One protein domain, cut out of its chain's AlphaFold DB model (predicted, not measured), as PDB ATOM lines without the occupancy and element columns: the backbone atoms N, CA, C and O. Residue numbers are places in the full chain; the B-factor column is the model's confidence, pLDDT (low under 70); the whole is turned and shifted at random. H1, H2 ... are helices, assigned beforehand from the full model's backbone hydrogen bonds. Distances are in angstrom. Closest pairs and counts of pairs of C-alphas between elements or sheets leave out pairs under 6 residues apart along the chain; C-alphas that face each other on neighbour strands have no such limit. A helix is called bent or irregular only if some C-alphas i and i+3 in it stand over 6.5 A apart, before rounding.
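Overview. This is residues 2 to 30 and 43 to 59 of the 252 residues of the protein "BESS domain-containing protein" of Aphis glycines (UniProt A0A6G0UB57). One long helix, H1, is crossed near its later end by a short helix, H2, and its first half, residues 3 to 16, sticks out free. The printed part has 46 residues with two named helices, H1 then H2, and no named strand; its class is all helix. It is loose, with a radius of gyration of the C-alphas of 12.6 A, and elongated, spanning 42 by 22 by 16 A.

Arrangement. H1, residues 3 to 29, touches H2, residues 46 to 56, with its residues 21 to 24 alone. The closest C-alphas of the two are those of Phe 21 and Ala 46, 6.4 A apart. Their lines stand about perpendicular, at 88 degrees, H2's line being a rough one. Of the O i to N i+4 pairs, 22 of 23 are within hydrogen-bond range in H1 and 2 of 7 in H2, where 6 of 8 O i to N i+3 pairs are.

Along the chain. H1 measures 39.3 A from C-alpha 3 at (16.813, -57.083, -95.566) to C-alpha 29. H2 measures 13.1 A, ends with C-alpha 56 at (24.481, -33.372, -79.831), and is irregular: C-alphas 48 and 51 are 7.4 A apart.

Size, cuts and confidence. The C-alphas farthest apart, those of Arg 2 and Ser 30, are 43.1 A apart. The link across the cut lacks residues 31 to 42, and C-alphas 30 and 43 are 15.2 A apart. The pLDDT is under 70 at residues 2 to 5, 29 to 30 and 57 to 59.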
ATOM      1  N   ARG A   2      13.818 -59.969 -96.887       55.16
ATOM      2  CA  ARG A   2      14.345 -60.069 -95.503       55.16
ATOM      3  C   ARG A   2      15.205 -58.876 -95.018       55.16
ATOM      4  O   ARG A   2      15.245 -58.607 -93.825       55.16
ATOM      5  N   ASN A   3      15.828 -58.118 -95.926       59.50
ATOM      6  CA  ASN A   3      16.813 -57.083 -95.566       59.50
ATOM      7  C   ASN A   3      16.205 -55.776 -95.012       59.50
ATOM      8  O   ASN A   3      16.887 -55.064 -94.282       59.50
ATOM      9  N   LYS A   4      14.938 -55.448 -95.326       60.78
ATOM     10  CA  LYS A   4      14.307 -54.192 -94.861       60.78
ATOM     11  C   LYS A   4      13.996 -54.198 -93.358       60.78
ATOM     12  O   LYS A   4      14.200 -53.184 -92.706       60.78
ATOM     13  N   GLN A   5      13.563 -55.338 -92.808       61.56
ATOM     14  CA  GLN A   5      13.237 -55.466 -91.379       61.56
ATOM     15  C   GLN A   5      14.467 -55.210 -90.490       61.56
ATOM     16  O   GLN A   5      14.412 -54.415 -89.555       61.56
ATOM     17  N   ASN A   6      15.616 -55.782 -90.869       77.44
ATOM     18  CA  ASN A   6      16.888 -55.578 -90.170       77.44
ATOM     19  C   ASN A   6      17.296 -54.087 -90.119       77.44
ATOM     20  O   ASN A   6      17.773 -53.601 -89.097       77.44
ATOM     21  N   PHE A   7      17.054 -53.320 -91.187       87.31
ATOM     22  CA  PHE A   7      17.407 -51.897 -91.232       87.31
ATOM     23  C   PHE A   7      16.593 -51.034 -90.251       87.31
ATOM     24  O   PHE A   7      17.168 -50.187 -89.563       87.31
ATOM     25  N   GLU A   8      15.283 -51.264 -90.130       89.44
ATOM     26  CA  GLU A   8      14.450 -50.533 -89.162       89.44
ATOM     27  C   GLU A   8      14.752 -50.944 -87.712       89.44
ATOM     28  O   GLU A   8      14.786 -50.093 -86.821       89.44
ATOM     29  N   GLU A   9      15.090 -52.214 -87.466       88.25
ATOM     30  CA  GLU A   9      15.620 -52.639 -86.167       88.25
ATOM     31  C   GLU A   9      16.941 -51.946 -85.812       88.25
ATOM     32  O   GLU A   9      17.100 -51.476 -84.684       88.25
ATOM     33  N   ILE A  10      17.886 -51.863 -86.757       90.12
ATOM     34  CA  ILE A  10      19.173 -51.179 -86.570       90.12
ATOM     35  C   ILE A  10      18.944 -49.694 -86.268       90.12
ATOM     36  O   ILE A  10      19.507 -49.181 -85.301       90.12
ATOM     37  N   LYS A  11      18.063 -49.012 -87.012       89.56
ATOM     38  CA  LYS A  11      17.650 -47.627 -86.713       89.56
ATOM     39  C   LYS A  11      17.065 -47.489 -85.309       89.56
ATOM     40  O   LYS A  11      17.460 -46.581 -84.582       89.56
ATOM     41  N   LYS A  12      16.144 -48.376 -84.909       91.88
ATOM     42  CA  LYS A  12      15.501 -48.353 -83.582       91.88
ATOM     43  C   LYS A  12      16.524 -48.562 -82.460       91.88
ATOM     44  O   LYS A  12      16.503 -47.824 -81.476       91.88
ATOM     45  N   LYS A  13      17.451 -49.511 -82.632       90.06
ATOM     46  CA  LYS A  13      18.577 -49.767 -81.715       90.06
ATOM     47  C   LYS A  13      19.503 -48.544 -81.627       90.06
ATOM     48  O   LYS A  13      19.776 -48.077 -80.526       90.06
ATOM     49  N   TRP A  14      19.900 -47.964 -82.761       92.75
ATOM     50  CA  TRP A  14      20.755 -46.769 -82.817       92.75
ATOM     51  C   TRP A  14      20.103 -45.531 -82.190       92.75
ATOM     52  O   TRP A  14      20.761 -44.804 -81.445       92.75
ATOM     53  N   LYS A  15      18.801 -45.316 -82.425       89.75
ATOM     54  CA  LYS A  15      18.018 -44.264 -81.764       89.75
ATOM     55  C   LYS A  15      18.028 -44.453 -80.246       89.75
ATOM     56  O   LYS A  15      18.415 -43.537 -79.538       89.75
ATOM     57  N   ASN A  16      17.705 -45.650 -79.753       90.31
ATOM     58  CA  ASN A  16      17.691 -45.947 -78.315       90.31
ATOM     59  C   ASN A  16      19.069 -45.700 -77.657       90.31
ATOM     60  O   ASN A  16      19.157 -45.029 -76.631       90.31
ATOM     61  N   ILE A  17      20.159 -46.160 -78.283       89.25
ATOM     62  CA  ILE A  17      21.535 -45.922 -77.809       89.25
ATOM     63  C   ILE A  17      21.842 -44.415 -77.727       89.25
ATOM     64  O   ILE A  17      22.330 -43.941 -76.700       89.25
ATOM     65  N   ARG A  18      21.507 -43.648 -78.773       89.44
ATOM     66  CA  ARG A  18      21.708 -42.191 -78.807       89.44
ATOM     67  C   ARG A  18      20.860 -41.460 -77.766       89.44
ATOM     68  O   ARG A  18      21.375 -40.567 -77.102       89.44
ATOM     69  N   ASP A  19      19.596 -41.841 -77.606       87.12
ATOM     70  CA  ASP A  19      18.662 -41.210 -76.669       87.12
ATOM     71  C   ASP A  19      19.099 -41.447 -75.212       87.12
ATOM     72  O   ASP A  19      19.051 -40.525 -74.397       87.12
ATOM     73  N   ASN A  20      19.603 -42.645 -74.879       87.00
ATOM     74  CA  ASN A  20      20.204 -42.921 -73.567       87.00
ATOM     75  C   ASN A  20      21.459 -42.084 -73.318       87.00
ATOM     76  O   ASN A  20      21.596 -41.493 -72.251       87.00
ATOM     77  N   PHE A  21      22.345 -41.985 -74.307       88.12
ATOM     78  CA  PHE A  21      23.556 -41.179 -74.185       88.12
ATOM     79  C   PHE A  21      23.259 -39.673 -74.074       88.12
ATOM     80  O   PHE A  21      23.880 -38.971 -73.281       88.12
ATOM     81  N   ALA A  22      22.255 -39.171 -74.795       84.38
ATOM     82  CA  ALA A  22      21.792 -37.792 -74.658       84.38
ATOM     83  C   ALA A  22      21.171 -37.516 -73.275       84.38
ATOM     84  O   ALA A  22      21.342 -36.416 -72.743       84.38
ATOM     85  N   ARG A  23      20.485 -38.500 -72.670       84.50
ATOM     86  CA  ARG A  23      20.009 -38.426 -71.276       84.50
ATOM     87  C   ARG A  23      21.170 -38.390 -70.278       84.50
ATOM     88  O   ARG A  23      21.181 -37.498 -69.440       84.50
ATOM     89  N   ASP A  24      22.157 -39.277 -70.415       84.06
ATOM     90  CA  ASP A  24      23.370 -39.305 -69.578       84.06
ATOM     91  C   ASP A  24      24.148 -37.979 -69.648       84.06
ATOM     92  O   ASP A  24      24.454 -37.389 -68.615       84.06
ATOM     93  N   ILE A  25      24.353 -37.419 -70.849       82.62
ATOM     94  CA  ILE A  25      24.938 -36.078 -71.021       82.62
ATOM     95  C   ILE A  25      24.124 -35.023 -70.267       82.62
ATOM     96  O   ILE A  25      24.708 -34.218 -69.543       82.62
ATOM     97  N   LYS A  26      22.797 -34.983 -70.433       79.38
ATOM     98  CA  LYS A  26      21.960 -33.985 -69.746       79.38
ATOM     99  C   LYS A  26      22.049 -34.138 -68.230       79.38
ATOM    100  O   LYS A  26      22.225 -33.139 -67.547       79.38
ATOM    101  N   GLN A  27      21.995 -35.363 -67.720       76.56
ATOM    102  CA  GLN A  27      22.060 -35.652 -66.291       76.56
ATOM    103  C   GLN A  27      23.414 -35.253 -65.688       76.56
ATOM    104  O   GLN A  27      23.441 -34.534 -64.696       76.56
ATOM    105  N   ASN A  28      24.520 -35.601 -66.350       72.81
ATOM    106  CA  ASN A  28      25.879 -35.289 -65.896       72.81
ATOM    107  C   ASN A  28      26.250 -33.793 -66.017       72.81
ATOM    108  O   ASN A  28      27.119 -33.332 -65.286       72.81
ATOM    109  N   ASN A  29      25.617 -33.028 -66.919       69.62
ATOM    110  CA  ASN A  29      25.837 -31.573 -67.046       69.62
ATOM    111  C   ASN A  29      24.833 -30.720 -66.248       69.62
ATOM    112  O   ASN A  29      25.066 -29.527 -66.081       69.62
ATOM    113  N   SER A  30      23.709 -31.289 -65.800       60.00
ATOM    114  CA  SER A  30      22.618 -30.548 -65.148       60.00
ATOM    115  C   SER A  30      22.582 -30.710 -63.626       60.00
ATOM    116  O   SER A  30      21.626 -30.245 -63.010       60.00
ATOM    117  N   TYR A  43      26.638 -43.871 -67.998       79.94
ATOM    118  CA  TYR A  43      26.174 -44.843 -68.984       79.94
ATOM    119  C   TYR A  43      27.343 -45.696 -69.501       79.94
ATOM    120  O   TYR A  43      28.391 -45.169 -69.868       79.94
ATOM    121  N   ALA A  44      27.172 -47.021 -69.554       80.31
ATOM    122  CA  ALA A  44      28.272 -47.957 -69.826       80.31
ATOM    123  C   ALA A  44      28.966 -47.729 -71.185       80.31
ATOM    124  O   ALA A  44      30.155 -48.005 -71.326       80.31
ATOM    125  N   CYS A  45      28.247 -47.184 -72.171       79.38
ATOM    126  CA  CYS A  45      28.794 -46.837 -73.485       79.38
ATOM    127  C   CYS A  45      29.166 -45.345 -73.618       79.38
ATOM    128  O   CYS A  45      29.406 -44.888 -74.732       79.38
ATOM    129  N   ALA A  46      29.193 -44.563 -72.532       81.50
ATOM    130  CA  ALA A  46      29.412 -43.113 -72.593       81.50
ATOM    131  C   ALA A  46      30.781 -42.729 -73.173       81.50
ATOM    132  O   ALA A  46      30.865 -41.788 -73.958       81.50
ATOM    133  N   ASP A  47      31.839 -43.476 -72.840       79.62
ATOM    134  CA  ASP A  47      33.181 -43.228 -73.382       79.62
ATOM    135  C   ASP A  47      33.245 -43.536 -74.883       79.62
ATOM    136  O   ASP A  47      33.756 -42.733 -75.662       79.62
ATOM    137  N   VAL A  48      32.621 -44.640 -75.310       82.81
ATOM    138  CA  VAL A  48      32.527 -45.045 -76.725       82.81
ATOM    139  C   VAL A  48      31.674 -44.070 -77.542       82.81
ATOM    140  O   VAL A  48      31.940 -43.864 -78.719       82.81
ATOM    141  N   LEU A  49      30.658 -43.445 -76.941       87.12
ATOM    142  CA  LEU A  49      29.760 -42.495 -77.611       87.12
ATOM    143  C   LEU A  49      30.204 -41.030 -77.471       87.12
ATOM    144  O   LEU A  49      29.555 -40.146 -78.030       87.12
ATOM    145  N   SER A  50      31.318 -40.757 -76.785       85.75
ATOM    146  CA  SER A  50      31.866 -39.410 -76.561       85.75
ATOM    147  C   SER A  50      32.004 -38.577 -77.847       85.75
ATOM    148  O   SER A  50      31.699 -37.383 -77.835       85.75
ATOM    149  N   PHE A  51      32.325 -39.208 -78.982       87.31
ATOM    150  CA  PHE A  51      32.394 -38.568 -80.303       87.31
ATOM    151  C   PHE A  51      31.067 -37.950 -80.788       87.31
ATOM    152  O   PHE A  51      31.077 -37.101 -81.676       87.31
ATOM    153  N   LEU A  52      29.916 -38.335 -80.222       85.62
ATOM    154  CA  LEU A  52      28.620 -37.723 -80.530       85.62
ATOM    155  C   LEU A  52      28.402 -36.394 -79.789       85.62
ATOM    156  O   LEU A  52      27.521 -35.627 -80.183       85.62
ATOM    157  N   GLN A  53      29.184 -36.077 -78.747       83.62
ATOM    158  CA  GLN A  53      29.023 -34.837 -77.971       83.62
ATOM    159  C   GLN A  53      29.080 -33.552 -78.821       83.62
ATOM    160  O   GLN A  53      28.213 -32.697 -78.619       83.62
ATOM    161  N   PRO A  54      30.018 -33.373 -79.781       81.00
ATOM    162  CA  PRO A  54      30.080 -32.162 -80.603       81.00
ATOM    163  C   PRO A  54      28.865 -31.994 -81.520       81.00
ATOM    164  O   PRO A  54      28.528 -30.869 -81.877       81.00
ATOM    165  N   ILE A  55      28.207 -33.095 -81.892       79.81
ATOM    166  CA  ILE A  55      27.005 -33.095 -82.734       79.81
ATOM    167  C   ILE A  55      25.780 -32.799 -81.860       79.81
ATOM    168  O   ILE A  55      25.027 -31.871 -82.143       79.81
ATOM    169  N   LEU A  56      25.619 -33.520 -80.746       73.69
ATOM    170  CA  LEU A  56      24.481 -33.372 -79.831       73.69
ATOM    171  C   LEU A  56      24.409 -31.982 -79.179       73.69
ATOM    172  O   LEU A  56      23.312 -31.461 -79.001       73.69
ATOM    173  N   LYS A  57      25.551 -31.349 -78.870       67.81
ATOM    174  CA  LYS A  57      25.593 -29.976 -78.324       67.81
ATOM    175  C   LYS A  57      25.154 -28.905 -79.332       67.81
ATOM    176  O   LYS A  57      24.664 -27.861 -78.912       67.81
ATOM    177  N   LYS A  58      25.330 -29.147 -80.639       62.72
ATOM    178  CA  LYS A  58      25.006 -28.189 -81.712       62.72
ATOM    179  C   LYS A  58      23.538 -28.225 -82.138       62.72
ATOM    180  O   LYS A  58      23.066 -27.255 -82.715       62.72
ATOM    181  N   ILE A  59      22.795 -29.286 -81.813       57.06
ATOM    182  CA  ILE A  59      21.351 -29.383 -82.087       57.06
ATOM    183  C   ILE A  59      20.565 -28.663 -80.973       57.06
ATOM    184  O   ILE A  59      19.782 -29.256 -80.232       57.06
TER     185      ILE A  59